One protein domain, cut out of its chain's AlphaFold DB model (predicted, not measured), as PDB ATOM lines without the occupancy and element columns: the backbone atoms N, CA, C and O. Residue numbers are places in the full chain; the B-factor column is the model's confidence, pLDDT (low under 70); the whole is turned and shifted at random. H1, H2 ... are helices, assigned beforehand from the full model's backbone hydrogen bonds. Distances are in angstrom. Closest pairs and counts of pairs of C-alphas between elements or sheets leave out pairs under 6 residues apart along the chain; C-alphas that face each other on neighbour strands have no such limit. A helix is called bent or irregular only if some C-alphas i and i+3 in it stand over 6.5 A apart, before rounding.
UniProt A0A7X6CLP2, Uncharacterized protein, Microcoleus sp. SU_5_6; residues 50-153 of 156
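This is residues 50 to 153 of the 156 residues of an uncharacterized protein of Microcoleus sp. SU_5_6 (UniProt A0A7X6CLP2). Three long helices run up and down, with H2 in the middle, H3 side by side with it, and the bent H1 on its other side: arm H1a runs along H2, while H1b swings away from it. H4 turns off at the far end of H3, and residues 146 to 153 stick out. The printed part has 104 residues with four named helices, H1 to H4 in order, and no named strand: all helix. It is loose, with a radius of gyration of the C-alphas of 16.3 A, and elongated, spanning 49 by 27 by 26 A.

H1, residues 50 to 84, begins at C-alpha 50 (137.585, 114.588, 145.426). By its hydrogen bonds it was assigned as one helix, but it is bent: C-alphas 60 and 63 are 6.8 A apart. Its arms are H1a, residues 50 to 60, 15.3 A, and H1b, residues 63 to 84, 30.5 A, with a kink of 28 degrees near residue 76. H2, residues 93 to 112, is 28.6 A long. H3, residues 117 to 136, is 27.2 A long and only just irregular, C-alphas 123 and 126 being 6.7 A apart, with a kink of 33 degrees near residue 124. H4, residues 141 to 151, 16.5 A, ends at C-alpha 151 (157.374, 151.763, 128.591).

With residues 105 to 112 alone, H2 touches H1a at a shallow tilt of 9 degrees, opposite ways; the closest C-alphas, of Ala 52 and Ala 112, are 5.5 A apart. H1b and H2 form a helical hairpin at a steep tilt of 40 degrees, touching through residues 63 to 70 and 97 to 101 alone, closest at the C-alphas of Ser 66 and His 101, 6.5 A. H2 and H3 form another, at a shallow tilt of 8 degrees, closest at the C-alphas of Gly 99 and Val 131, 5.5 A. H3 and H4 are close but not clearly touching, with the C-alphas of Thr 136 and Ser 142 closest at 7.0 A. H3 is apart from H1a and H1b. Every O i to N i+4 pair is within hydrogen-bond range in H1a and H2; 17 of 18 are in H1b, 14 of 16 in H3 and 5 of 7 in H4.

The C-alphas of Arg 50 and Gly 85 are the two farthest apart, 49.0 A. The printed part has no cut and no long link. Residues 137 to 153 are under 70 in pLDDT.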
ATOM      1  N   ARG A  50     136.240 114.037 145.215       81.56
ATOM      2  CA  ARG A  50     137.585 114.588 145.426       81.56
ATOM      3  C   ARG A  50     137.651 116.069 145.048       81.56
ATOM      4  O   ARG A  50     138.232 116.838 145.813       81.56
ATOM      5  N   ARG A  51     137.080 116.481 143.910       80.44
ATOM      6  CA  ARG A  51     137.057 117.899 143.504       80.44
ATOM      7  C   ARG A  51     136.209 118.740 144.440       80.44
ATOM      8  O   ARG A  51     136.690 119.774 144.879       80.44
ATOM      9  N   ALA A  52     135.023 118.276 144.820       83.00
ATOM     10  CA  ALA A  52     134.185 118.950 145.808       83.00
ATOM     11  C   ALA A  52     134.915 119.093 147.155       83.00
ATOM     12  O   ALA A  52     134.917 120.165 147.757       83.00
ATOM     13  N   GLY A  53     135.625 118.048 147.594       85.50
ATOM     14  CA  GLY A  53     136.473 118.101 148.786       85.50
ATOM     15  C   GLY A  53     137.641 119.085 148.662       85.50
ATOM     16  O   GLY A  53     137.983 119.759 149.632       85.50
ATOM     17  N   MET A  54     138.242 119.207 147.476       88.00
ATOM     18  CA  MET A  54     139.296 120.187 147.199       88.00
ATOM     19  C   MET A  54     138.748 121.615 147.161       88.00
ATOM     20  O   MET A  54     139.315 122.490 147.807       88.00
ATOM     21  N   ALA A  55     137.629 121.838 146.475       88.25
ATOM     22  CA  ALA A  55     136.950 123.125 146.399       88.25
ATOM     23  C   ALA A  55     136.518 123.606 147.788       88.25
ATOM     24  O   ALA A  55     136.740 124.763 148.132       88.25
ATOM     25  N   LYS A  56     136.004 122.706 148.634       88.69
ATOM     26  CA  LYS A  56     135.690 123.011 150.034       88.69
ATOM     27  C   LYS A  56     136.928 123.479 150.805       88.69
ATOM     28  O   LYS A  56     136.878 124.527 151.438       88.69
ATOM     29  N   LYS A  57     138.051 122.763 150.695       90.88
ATOM     30  CA  LYS A  57     139.319 123.177 151.326       90.88
ATOM     31  C   LYS A  57     139.822 124.522 150.800       90.88
ATOM     32  O   LYS A  57     140.325 125.324 151.577       90.88
ATOM     33  N   MET A  58     139.688 124.766 149.496       90.25
ATOM     34  CA  MET A  58     140.050 126.043 148.875       90.25
ATOM     35  C   MET A  58     139.159 127.184 149.375       90.25
ATOM     36  O   MET A  58     139.668 128.261 149.651       90.25
ATOM     37  N   LEU A  59     137.854 126.956 149.545       89.62
ATOM     38  CA  LEU A  59     136.933 127.941 150.122       89.62
ATOM     39  C   LEU A  59     137.246 128.229 151.594       89.62
ATOM     40  O   LEU A  59     137.222 129.386 152.010       89.62
ATOM     41  N   GLU A  60     137.569 127.200 152.379       89.56
ATOM     42  CA  GLU A  60     137.957 127.343 153.787       89.56
ATOM     43  C   GLU A  60     139.256 128.146 153.944       89.56
ATOM     44  O   GLU A  60     139.350 129.002 154.825       89.56
ATOM     45  N   SER A  61     140.240 127.928 153.066       90.12
ATOM     46  CA  SER A  61     141.494 128.687 153.075       90.12
ATOM     47  C   SER A  61     141.381 130.064 152.420       90.12
ATOM     48  O   SER A  61     142.212 130.930 152.693       90.12
ATOM     49  N   LEU A  62     140.355 130.306 151.596       89.25
ATOM     50  CA  LEU A  62     140.240 131.524 150.798       89.25
ATOM     51  C   LEU A  62     140.303 132.784 151.663       89.25
ATOM     52  O   LEU A  62     141.012 133.719 151.319       89.25
ATOM     53  N   ARG A  63     139.623 132.804 152.815       83.56
ATOM     54  CA  ARG A  63     139.643 133.972 153.711       83.56
ATOM     55  C   ARG A  63     141.044 134.293 154.228       83.56
ATOM     56  O   ARG A  63     141.439 135.456 154.211       83.56
ATOM     57  N   SER A  64     141.797 133.285 154.672       86.69
ATOM     58  CA  SER A  64     143.139 133.515 155.216       86.69
ATOM     59  C   SER A  64     144.125 133.906 154.118       86.69
ATOM     60  O   SER A  64     144.911 134.832 154.304       86.69
ATOM     61  N   VAL A  65     144.040 133.266 152.950       85.50
ATOM     62  CA  VAL A  65     144.892 133.575 151.796       85.50
ATOM     63  C   VAL A  65     144.580 134.965 151.240       85.50
ATOM     64  O   VAL A  65     145.513 135.709 150.942       85.50
ATOM     65  N   SER A  66     143.305 135.359 151.150       84.06
ATOM     66  CA  SER A  66     142.905 136.721 150.778       84.06
ATOM     67  C   SER A  66     143.477 137.755 151.750       84.06
ATOM     68  O   SER A  66     144.094 138.715 151.301       84.06
ATOM     69  N   ALA A  67     143.362 137.532 153.064       83.12
ATOM     70  CA  ALA A  67     143.916 138.441 154.071       83.12
ATOM     71  C   ALA A  67     145.449 138.550 153.983       83.12
ATOM     72  O   ALA A  67     145.999 139.647 153.982       83.12
ATOM     73  N   GLN A  68     146.153 137.424 153.835       85.44
ATOM     74  CA  GLN A  68     147.610 137.418 153.660       85.44
ATOM     75  C   GLN A  68     148.049 138.119 152.374       85.44
ATOM     76  O   GLN A  68     149.076 138.797 152.355       85.44
ATOM     77  N   SER A  69     147.294 137.936 151.293       82.62
ATOM     78  CA  SER A  69     147.582 138.575 150.010       82.62
ATOM     79  C   SER A  69     147.363 140.080 150.106       82.62
ATOM     80  O   SER A  69     148.213 140.831 149.643       82.62
ATOM     81  N   TRP A  70     146.298 140.514 150.790       82.88
ATOM     82  CA  TRP A  70     146.052 141.924 151.075       82.88
ATOM     83  C   TRP A  70     147.209 142.564 151.846       82.88
ATOM     84  O   TRP A  70     147.748 143.556 151.376       82.88
ATOM     85  N   ILE A  71     147.674 141.953 152.942       84.38
ATOM     86  CA  ILE A  71     148.812 142.471 153.728       84.38
ATOM     87  C   ILE A  71     150.056 142.664 152.845       84.38
ATOM     88  O   ILE A  71     150.771 143.658 152.951       84.38
ATOM     89  N   LYS A  72     150.330 141.721 151.935       84.88
ATOM     90  CA  LYS A  72     151.453 141.845 150.992       84.88
ATOM     91  C   LYS A  72     151.243 142.989 150.004       84.88
ATOM     92  O   LYS A  72     152.178 143.744 149.751       84.88
ATOM     93  N   THR A  73     150.043 143.105 149.444       83.25
ATOM     94  CA  THR A  73     149.692 144.174 148.508       83.25
ATOM     95  C   THR A  73     149.754 145.541 149.180       83.25
ATOM     96  O   THR A  73     150.313 146.463 148.602       83.25
ATOM     97  N   GLU A  74     149.276 145.662 150.415       82.69
ATOM     98  CA  GLU A  74     149.350 146.871 151.232       82.69
ATOM     99  C   GLU A  74     150.799 147.284 151.509       82.69
ATOM    100  O   GLU A  74     151.155 148.441 151.306       82.69
ATOM    101  N   ASN A  75     151.676 146.344 151.869       84.88
ATOM    102  CA  ASN A  75     153.103 146.631 152.056       84.88
ATOM    103  C   ASN A  75     153.781 147.156 150.776       84.88
ATOM    104  O   ASN A  75     154.677 147.993 150.845       84.88
ATOM    105  N   LEU A  76     153.372 146.670 149.601       83.00
ATOM    106  CA  LEU A  76     153.895 147.153 148.320       83.00
ATOM    107  C   LEU A  76     153.292 148.506 147.929       83.00
ATOM    108  O   LEU A  76     154.013 149.392 147.473       83.00
ATOM    109  N   LEU A  77     151.980 148.667 148.109       79.12
ATOM    110  CA  LEU A  77     151.261 149.884 147.755       79.12
ATOM    111  C   LEU A  77     151.630 151.041 148.671       79.12
ATOM    112  O   LEU A  77     151.893 152.113 148.160       79.12
ATOM    113  N   SER A  78     151.714 150.841 149.985       80.62
ATOM    114  CA  SER A  78     152.097 151.886 150.948       80.62
ATOM    115  C   SER A  78     153.394 152.591 150.554       80.62
ATOM    116  O   SER A  78     153.453 153.817 150.576       80.62
ATOM    117  N   LYS A  79     154.398 151.841 150.082       80.19
ATOM    118  CA  LYS A  79     155.637 152.416 149.547       80.19
ATOM    119  C   LYS A  79     155.386 153.317 148.329       80.19
ATOM    120  O   LYS A  79     155.859 154.446 148.294       80.19
ATOM    121  N   ILE A  80     154.613 152.830 147.361       77.38
ATOM    122  CA  ILE A  80     154.287 153.543 146.115       77.38
ATOM    123  C   ILE A  80     153.399 154.771 146.391       77.38
ATOM    124  O   ILE A  80     153.588 155.821 145.784       77.38
ATOM    125  N   LEU A  81     152.448 154.663 147.320       75.62
ATOM    126  CA  LEU A  81     151.524 155.733 147.702       75.62
ATOM    127  C   LEU A  81     152.278 156.902 148.341       75.62
ATOM    128  O   LEU A  81     152.018 158.051 147.990       75.62
ATOM    129  N   VAL A  82     153.257 156.607 149.206       76.44
ATOM    130  CA  VAL A  82     154.157 157.615 149.789       76.44
ATOM    131  C   VAL A  82     155.041 158.254 148.716       76.44
ATOM    132  O   VAL A  82     155.158 159.477 148.682       76.44
ATOM    133  N   GLU A  83     155.631 157.460 147.817       78.06
ATOM    134  CA  GLU A  83     156.516 157.961 146.751       78.06
ATOM    135  C   GLU A  83     155.792 158.867 145.741       78.06
ATOM    136  O   GLU A  83     156.389 159.814 145.227       78.06
ATOM    137  N   HIS A  84     154.510 158.613 145.468       74.88
ATOM    138  CA  HIS A  84     153.727 159.355 144.474       74.88
ATOM    139  C   HIS A  84     152.719 160.351 145.064       74.88
ATOM    140  O   HIS A  84     151.986 160.978 144.300       74.88
ATOM    141  N   GLY A  85     152.672 160.520 146.391       71.75
ATOM    142  CA  GLY A  85     151.773 161.476 147.052       71.75
ATOM    143  C   GLY A  85     150.287 161.209 146.791       71.75
ATOM    144  O   GLY A  85     149.483 162.141 146.770       71.75
ATOM    145  N   VAL A  86     149.921 159.948 146.547       72.94
ATOM    146  CA  VAL A  86     148.534 159.551 146.283       72.94
ATOM    147  C   VAL A  86     147.751 159.633 147.587       72.94
ATOM    148  O   VAL A  86     148.187 159.107 148.611       72.94
ATOM    149  N   ASN A  87     146.578 160.267 147.550       71.06
ATOM    150  CA  ASN A  87     145.714 160.344 148.719       71.06
ATOM    151  C   ASN A  87     145.193 158.942 149.079       71.06
ATOM    152  O   ASN A  87     144.425 158.338 148.331       71.06
ATOM    153  N   THR A  88     145.623 158.428 150.229       70.69
ATOM    154  CA  THR A  88     145.272 157.094 150.726       70.69
ATOM    155  C   THR A  88     143.804 156.973 151.115       70.69
ATOM    156  O   THR A  88     143.271 155.870 151.076       70.69
ATOM    157  N   ASP A  89     143.137 158.090 151.413       74.50
ATOM    158  CA  ASP A  89     141.717 158.122 151.785       74.50
ATOM    159  C   ASP A  89     140.792 157.801 150.600       74.50
ATOM    160  O   ASP A  89     139.610 157.517 150.781       74.50
ATOM    161  N   LEU A  90     141.328 157.833 149.375       71.69
ATOM    162  CA  LEU A  90     140.622 157.458 148.151       71.69
ATOM    163  C   LEU A  90     140.617 155.943 147.912       71.69
ATOM    164  O   LEU A  90     139.858 155.446 147.085       71.69
ATOM    165  N   ILE A  91     141.468 155.184 148.597       74.06
ATOM    166  CA  ILE A  91     141.542 153.737 148.416       74.06
ATOM    167  C   ILE A  91     140.780 153.096 149.566       74.06
ATOM    168  O   ILE A  91     141.155 153.279 150.716       74.06
ATOM    169  N   ASP A  92     139.746 152.310 149.255       77.56
ATOM    170  CA  ASP A  92     139.073 151.453 150.236       77.56
ATOM    171  C   ASP A  92     139.621 150.009 150.147       77.56
ATOM    172  O   ASP A  92     139.273 149.256 149.224       77.56
ATOM    173  N   PRO A  93     140.466 149.590 151.112       76.38
ATOM    174  CA  PRO A  93     140.986 148.230 151.227       76.38
ATOM    175  C   PRO A  93     139.919 147.139 151.203       76.38
ATOM    176  O   PRO A  93     140.107 146.070 150.610       76.38
ATOM    177  N   TRP A  94     138.795 147.391 151.870       79.25
ATOM    178  CA  TRP A  94     137.757 146.397 152.095       79.25
ATOM    179  C   TRP A  94     136.961 146.144 150.823       79.25
ATOM    180  O   TRP A  94     136.631 144.992 150.534       79.25
ATOM    181  N   GLN A  95     136.737 147.185 150.020       81.38
ATOM    182  CA  GLN A  95     136.104 147.068 148.705       81.38
ATOM    183  C   GLN A  95     136.954 146.236 147.742       81.38
ATOM    184  O   GLN A  95     136.448 145.301 147.118       81.38
ATOM    185  N   ILE A  96     138.261 146.509 147.664       80.81
ATOM    186  CA  ILE A  96     139.177 145.768 146.781       80.81
ATOM    187  C   ILE A  96     139.266 144.302 147.213       80.81
ATOM    188  O   ILE A  96     139.109 143.389 146.396       80.81
ATOM    189  N   SER A  97     139.496 144.066 148.505       84.00
ATOM    190  CA  SER A  97     139.622 142.720 149.063       84.00
ATOM    191  C   SER A  97     138.328 141.915 148.900       84.00
ATOM    192  O   SER A  97     138.369 140.762 148.463       84.00
ATOM    193  N   GLY A  98     137.170 142.531 149.157       85.81
ATOM    194  CA  GLY A  98     135.856 141.916 148.968       85.81
ATOM    195  C   GLY A  98     135.578 141.545 147.511       85.81
ATOM    196  O   GLY A  98     135.167 140.417 147.230       85.81
ATOM    197  N   GLY A  99     135.877 142.449 146.573       85.94
ATOM    198  CA  GLY A  99     135.719 142.200 145.141       85.94
ATOM    199  C   GLY A  99     136.582 141.038 144.642       85.94
ATOM    200  O   GLY A  99     136.089 140.126 143.975       85.94
ATOM    201  N   ILE A 100     137.861 141.008 145.021       85.44
ATOM    202  CA  ILE A 100     138.783 139.927 144.641       85.44
ATOM    203  C   ILE A 100     138.378 138.598 145.294       85.44
ATOM    204  O   ILE A 100     138.403 137.552 144.642       85.44
ATOM    205  N   HIS A 101     137.967 138.621 146.563       88.56
ATOM    206  CA  HIS A 101     137.460 137.440 147.259       88.56
ATOM    207  C   HIS A 101     136.263 136.826 146.522       88.56
ATOM    208  O   HIS A 101     136.214 135.611 146.321       88.56
ATOM    209  N   GLN A 102     135.337 137.666 146.055       90.19
ATOM    210  CA  GLN A 102     134.176 137.231 145.285       90.19
ATOM    211  C   GLN A 102     134.572 136.596 143.943       90.19
ATOM    212  O   GLN A 102     134.025 135.555 143.575       90.19
ATOM    213  N   VAL A 103     135.561 137.157 143.238       90.44
ATOM    214  CA  VAL A 103     136.092 136.580 141.988       90.44
ATOM    215  C   VAL A 103     136.658 135.176 142.221       90.44
ATOM    216  O   VAL A 103     136.324 134.243 141.485       90.44
ATOM    217  N   TYR A 104     137.476 134.989 143.260       90.38
ATOM    218  CA  TYR A 104     138.036 133.673 143.577       90.38
ATOM    219  C   TYR A 104     136.978 132.672 144.028       90.38
ATOM    220  O   TYR A 104     137.040 131.506 143.637       90.38
ATOM    221  N   LYS A 105     135.989 133.115 144.807       91.88
ATOM    222  CA  LYS A 105     134.861 132.275 145.208       91.88
ATOM    223  C   LYS A 105     134.127 131.720 143.984       91.88
ATOM    224  O   LYS A 105     133.981 130.505 143.875       91.88
ATOM    225  N   LEU A 106     133.769 132.580 143.030       91.19
ATOM    226  CA  LEU A 106     133.106 132.176 141.784       91.19
ATOM    227  C   LEU A 106     133.962 131.215 140.949       91.19
ATOM    228  O   LEU A 106     133.441 130.267 140.364       91.19
ATOM    229  N   ALA A 107     135.279 131.430 140.908       90.38
ATOM    230  CA  ALA A 107     136.193 130.532 140.210       90.38
ATOM    231  C   ALA A 107     136.236 129.133 140.853       90.38
ATOM    232  O   ALA A 107     136.215 128.129 140.138       90.38
ATOM    233  N   ILE A 108     136.268 129.056 142.188       90.31
ATOM    234  CA  ILE A 108     136.289 127.786 142.930       90.31
ATOM    235  C   ILE A 108     134.951 127.048 142.794       90.31
ATOM    236  O   ILE A 108     134.939 125.829 142.614       90.31
ATOM    237  N   GLU A 109     133.830 127.768 142.827       90.75
ATOM    238  CA  GLU A 109     132.493 127.206 142.599       90.75
ATOM    239  C   GLU A 109     132.362 126.649 141.174       90.75
ATOM    240  O   GLU A 109     131.998 125.489 140.990       90.75
ATOM    241  N   ALA A 110     132.772 127.409 140.154       88.06
ATOM    242  CA  ALA A 110     132.745 126.940 138.768       88.06
ATOM    243  C   ALA A 110     133.705 125.757 138.517       88.06
ATOM    244  O   ALA A 110     133.419 124.890 137.688       88.06
ATOM    245  N   TYR A 111     134.820 125.686 139.253       87.38
ATOM    246  CA  TYR A 111     135.713 124.523 139.261       87.38
ATOM    247  C   TYR A 111     135.041 123.281 139.868       87.38
ATOM    248  O   TYR A 111     135.164 122.185 139.312       87.38
ATOM    249  N   ALA A 112     134.312 123.437 140.978       87.31
ATOM    250  CA  ALA A 112     133.540 122.352 141.584       87.31
ATOM    251  C   ALA A 112     132.448 121.824 140.639       87.31
ATOM    252  O   ALA A 112     132.256 120.615 140.552       87.31
ATOM    253  N   GLU A 113     131.816 122.709 139.867       87.75
ATOM    254  CA  GLU A 113     130.814 122.389 138.838       87.75
ATOM    255  C   GLU A 113     131.401 121.784 137.546       87.75
ATOM    256  O   GLU A 113     130.686 121.604 136.562       87.75
ATOM    257  N   GLN A 114     132.704 121.491 137.512       86.19
ATOM    258  CA  GLN A 114     133.404 120.943 136.345       86.19
ATOM    259  C   GLN A 114     133.315 121.811 135.078       86.19
ATOM    260  O   GLN A 114     133.373 121.301 133.955       86.19
ATOM    261  N   GLN A 115     133.188 123.131 135.221       86.44
ATOM    262  CA  GLN A 115     133.135 124.002 134.053       86.44
ATOM    263  C   GLN A 115     134.487 124.048 133.340       86.44
ATOM    264  O   GLN A 115     135.549 124.021 133.964       86.44
ATOM    265  N   SER A 116     134.456 124.135 132.008       87.50
ATOM    266  CA  SER A 116     135.684 124.284 131.230       87.50
ATOM    267  C   SER A 116     136.391 125.599 131.593       87.50
ATOM    268  O   SER A 116     135.712 126.589 131.885       87.50
ATOM    269  N   PRO A 117     137.734 125.669 131.516       86.62
ATOM    270  CA  PRO A 117     138.483 126.887 131.841       86.62
ATOM    271  C   PRO A 117     137.961 128.131 131.115       86.62
ATOM    272  O   PRO A 117     137.849 129.200 131.705       86.62
ATOM    273  N   TYR A 118     137.548 127.973 129.855       88.44
ATOM    274  CA  TYR A 118     136.948 129.048 129.068       88.44
ATOM    275  C   TYR A 118     135.639 129.579 129.676       88.44
ATOM    276  O   TYR A 118     135.423 130.788 129.745       88.44
ATOM    277  N   ARG A 119     134.766 128.691 130.171       86.44
ATOM    278  CA  ARG A 119     133.516 129.092 130.834       86.44
ATOM    279  C   ARG A 119     133.759 129.764 132.177       86.44
ATOM    280  O   ARG A 119     133.066 130.729 132.487       86.44
ATOM    281  N   ILE A 120     134.764 129.309 132.922       89.19
ATOM    282  CA  ILE A 120     135.187 129.963 134.163       89.19
ATOM    283  C   ILE A 120     135.616 131.401 133.859       89.19
ATOM    284  O   ILE A 120     135.092 132.326 134.472       89.19
ATOM    285  N   VAL A 121     136.485 131.603 132.861       89.38
ATOM    286  CA  VAL A 121     136.948 132.939 132.444       89.38
ATOM    287  C   VAL A 121     135.775 133.839 132.055       89.38
ATOM    288  O   VAL A 121     135.686 134.968 132.538       89.38
ATOM    289  N   ASN A 122     134.834 133.344 131.252       90.44
ATOM    290  CA  ASN A 122     133.665 134.130 130.850       90.44
ATOM    291  C   ASN A 122     132.749 134.500 132.025       90.44
ATOM    292  O   ASN A 122     132.131 135.560 131.986       90.44
ATOM    293  N   LYS A 123     132.672 133.670 133.072       88.44
ATOM    294  CA  LYS A 123     131.906 133.983 134.288       88.44
ATOM    295  C   LYS A 123     132.598 135.011 135.181       88.44
ATOM    296  O   LYS A 123     131.931 135.887 135.718       88.44
ATOM    297  N   ILE A 124     133.916 134.911 135.351       91.06
ATOM    298  CA  ILE A 124     134.661 135.791 136.268       91.06
ATOM    299  C   ILE A 124     135.003 137.151 135.650       91.06
ATOM    300  O   ILE A 124     135.124 138.132 136.378       91.06
ATOM    301  N   SER A 125     135.170 137.227 134.325       88.44
ATOM    302  CA  SER A 125     135.654 138.441 133.648       88.44
ATOM    303  C   SER A 125     134.739 139.659 133.835       88.44
ATOM    304  O   SER A 125     135.274 140.737 134.096       88.44
ATOM    305  N   PRO A 126     133.397 139.538 133.759       91.25
ATOM    306  CA  PRO A 126     132.500 140.660 134.027       91.25
ATOM    307  C   PRO A 126     132.629 141.176 135.463       91.25
ATOM    308  O   PRO A 126     132.813 142.372 135.662       91.25
ATOM    309  N   VAL A 127     132.643 140.267 136.443       89.31
ATOM    310  CA  VAL A 127     132.768 140.602 137.872       89.31
ATOM    311  C   VAL A 127     134.101 141.291 138.154       89.31
ATOM    312  O   VAL A 127     134.151 142.317 138.820       89.31
ATOM    313  N   LEU A 128     135.194 140.775 137.589       87.25
ATOM    314  CA  LEU A 128     136.504 141.413 137.699       87.25
ATOM    315  C   LEU A 128     136.516 142.804 137.045       87.25
ATOM    316  O   LEU A 128     137.149 143.725 137.556       87.25
ATOM    317  N   GLY A 129     135.817 142.963 135.920       85.94
ATOM    318  CA  GLY A 129     135.643 144.247 135.249       85.94
ATOM    319  C   GLY A 129     134.878 145.260 136.101       85.94
ATOM    320  O   GLY A 129     135.270 146.422 136.136       85.94
ATOM    321  N   GLU A 130     133.834 144.831 136.807       87.50
ATOM    322  CA  GLU A 130     133.071 145.665 137.744       87.50
ATOM    323  C   GLU A 130     133.917 146.091 138.943       87.50
ATOM    324  O   GLU A 130     134.001 147.284 139.219       87.50
ATOM    325  N   VAL A 131     134.624 145.153 139.580       85.31
ATOM    326  CA  VAL A 131     135.557 145.453 140.683       85.31
ATOM    327  C   VAL A 131     136.641 146.425 140.224       85.31
ATOM    328  O   VAL A 131     136.995 147.361 140.934       85.31
ATOM    329  N   ARG A 132     137.172 146.244 139.011       82.88
ATOM    330  CA  ARG A 132     138.140 147.188 138.452       82.88
ATOM    331  C   ARG A 132     137.513 148.563 138.261       82.88
ATOM    332  O   ARG A 132     138.137 149.543 138.647       82.88
ATOM    333  N   LYS A 133     136.309 148.636 137.684       84.06
ATOM    334  CA  LYS A 133     135.598 149.899 137.454       84.06
ATOM    335  C   LYS A 133     135.368 150.651 138.757       84.06
ATOM    336  O   LYS A 133     135.784 151.799 138.821       84.06
ATOM    337  N   SER A 134     134.817 149.998 139.781       80.62
ATOM    338  CA  SER A 134     134.517 150.631 141.072       80.62
ATOM    339  C   SER A 134     135.762 151.192 141.759       80.62
ATOM    340  O   SER A 134     135.690 152.213 142.428       80.62
ATOM    341  N   VAL A 135     136.920 150.555 141.563       72.12
ATOM    342  CA  VAL A 135     138.202 151.023 142.108       72.12
ATOM    343  C   VAL A 135     138.803 152.150 141.259       72.12
ATOM    344  O   VAL A 135     139.395 153.078 141.797       72.12
ATOM    345  N   THR A 136     138.652 152.102 139.932       71.38
ATOM    346  CA  THR A 136     139.192 153.130 139.018       71.38
ATOM    347  C   THR A 136     138.313 154.370 138.867       71.38
ATOM    348  O   THR A 136     138.799 155.393 138.399       71.38
ATOM    349  N   GLU A 137     137.038 154.299 139.242       68.19
ATOM    350  CA  GLU A 137     136.115 155.442 139.217       68.19
ATOM    351  C   GLU A 137     136.527 156.528 140.222       68.19
ATOM    352  O   GLU A 137     136.225 157.701 140.026       68.19
ATOM    353  N   ILE A 138     137.296 156.145 141.246       63.25
ATOM    354  CA  ILE A 138     137.793 157.043 142.288       63.25
ATOM    355  C   ILE A 138     138.967 157.910 141.791       63.25
ATOM    356  O   ILE A 138     139.110 159.049 142.229       63.25
ATOM    357  N   ASP A 139     139.783 157.413 140.851       58.19
ATOM    358  CA  ASP A 139     140.858 158.201 140.235       58.19
ATOM    359  C   ASP A 139     141.245 157.691 138.825       58.19
ATOM    360  O   ASP A 139     141.880 156.633 138.689       58.19
ATOM    361  N   PRO A 140     140.961 158.463 137.756       58.78
ATOM    362  CA  PRO A 140     141.407 158.163 136.395       58.78
ATOM    363  C   PRO A 140     142.938 158.174 136.224       58.78
ATOM    364  O   PRO A 140     143.447 157.532 135.298       58.78
ATOM    365  N   ALA A 141     143.688 158.886 137.079       57.03
ATOM    366  CA  ALA A 141     145.145 159.004 136.977       57.03
ATOM    367  C   ALA A 141     145.877 157.706 137.359       57.03
ATOM    368  O   ALA A 141     146.971 157.441 136.852       57.03
ATOM    369  N   SER A 142     145.241 156.827 138.139       54.16
ATOM    370  CA  SER A 142     145.745 155.478 138.415       54.16
ATOM    371  C   SER A 142     146.039 154.689 137.126       54.16
ATOM    372  O   SER A 142     147.095 154.067 137.013       54.16
ATOM    373  N   LEU A 143     145.198 154.790 136.085       52.09
ATOM    374  CA  LEU A 143     145.454 154.164 134.777       52.09
ATOM    375  C   LEU A 143     146.688 154.744 134.070       52.09
ATOM    376  O   LEU A 143     147.365 154.015 133.343       52.09
ATOM    377  N   ALA A 144     146.997 156.025 134.274       51.38
ATOM    378  CA  ALA A 144     148.169 156.672 133.690       51.38
ATOM    379  C   ALA A 144     149.477 156.200 134.353       51.38
ATOM    380  O   ALA A 144     150.452 155.948 133.645       51.38
ATOM    381  N   LEU A 145     149.480 155.966 135.673       49.44
ATOM    382  CA  LEU A 145     150.613 155.372 136.401       49.44
ATOM    383  C   LEU A 145     150.934 153.947 135.915       49.44
ATOM    384  O   LEU A 145     152.092 153.636 135.627       49.44
ATOM    385  N   TRP A 146     149.915 153.101 135.728       45.59
ATOM    386  CA  TRP A 146     150.103 151.751 135.169       45.59
ATOM    387  C   TRP A 146     150.558 151.770 133.704       45.59
ATOM    388  O   TRP A 146     151.256 150.857 133.260       45.59
ATOM    389  N   ARG A 147     150.199 152.813 132.947       43.50
ATOM    390  CA  ARG A 147     150.603 152.982 131.545       43.50
ATOM    391  C   ARG A 147     152.036 153.504 131.406       43.50
ATOM    392  O   ARG A 147     152.710 153.125 130.454       43.50
ATOM    393  N   CYS A 148     152.519 154.315 132.348       42.97
ATOM    394  CA  CYS A 148     153.847 154.926 132.268       42.97
ATOM    395  C   CYS A 148     154.989 153.943 132.590       42.97
ATOM    396  O   CYS A 148     156.034 154.003 131.948       42.97
ATOM    397  N   ASN A 149     154.786 152.993 133.515       41.53
ATOM    398  CA  ASN A 149     155.848 152.088 133.987       41.53
ATOM    399  C   ASN A 149     156.161 150.893 133.057       41.53
ATOM    400  O   ASN A 149     157.194 150.245 133.210       41.53
ATOM    401  N   ILE A 150     155.294 150.584 132.085       46.91
ATOM    402  CA  ILE A 150     155.535 149.496 131.115       46.91
ATOM    403  C   ILE A 150     156.504 149.939 130.008       46.91
ATOM    404  O   ILE A 150     157.296 149.137 129.519       46.91
ATOM    405  N   THR A 151     156.499 151.221 129.644       45.97
ATOM    406  CA  THR A 151     157.374 151.763 128.591       45.97
ATOM    407  C   THR A 151     158.793 152.080 129.058       45.97
ATOM    408  O   THR A 151     159.702 152.083 128.236       45.97
ATOM    409  N   THR A 152     159.023 152.302 130.352       44.97
ATOM    410  CA  THR A 152     160.353 152.646 130.891       44.97
ATOM    411  C   THR A 152     161.238 151.443 131.210       44.97
ATOM    412  O   THR A 152     162.415 151.628 131.495       44.97
ATOM    413  N   ARG A 153     160.724 150.206 131.135       43.88
ATOM    414  CA  ARG A 153     161.520 148.983 131.368       43.88
ATOM    415  C   ARG A 153     161.897 148.215 130.099       43.88
ATOM    416  O   ARG A 153     162.465 147.135 130.197       43.88
TER     417      ARG A 153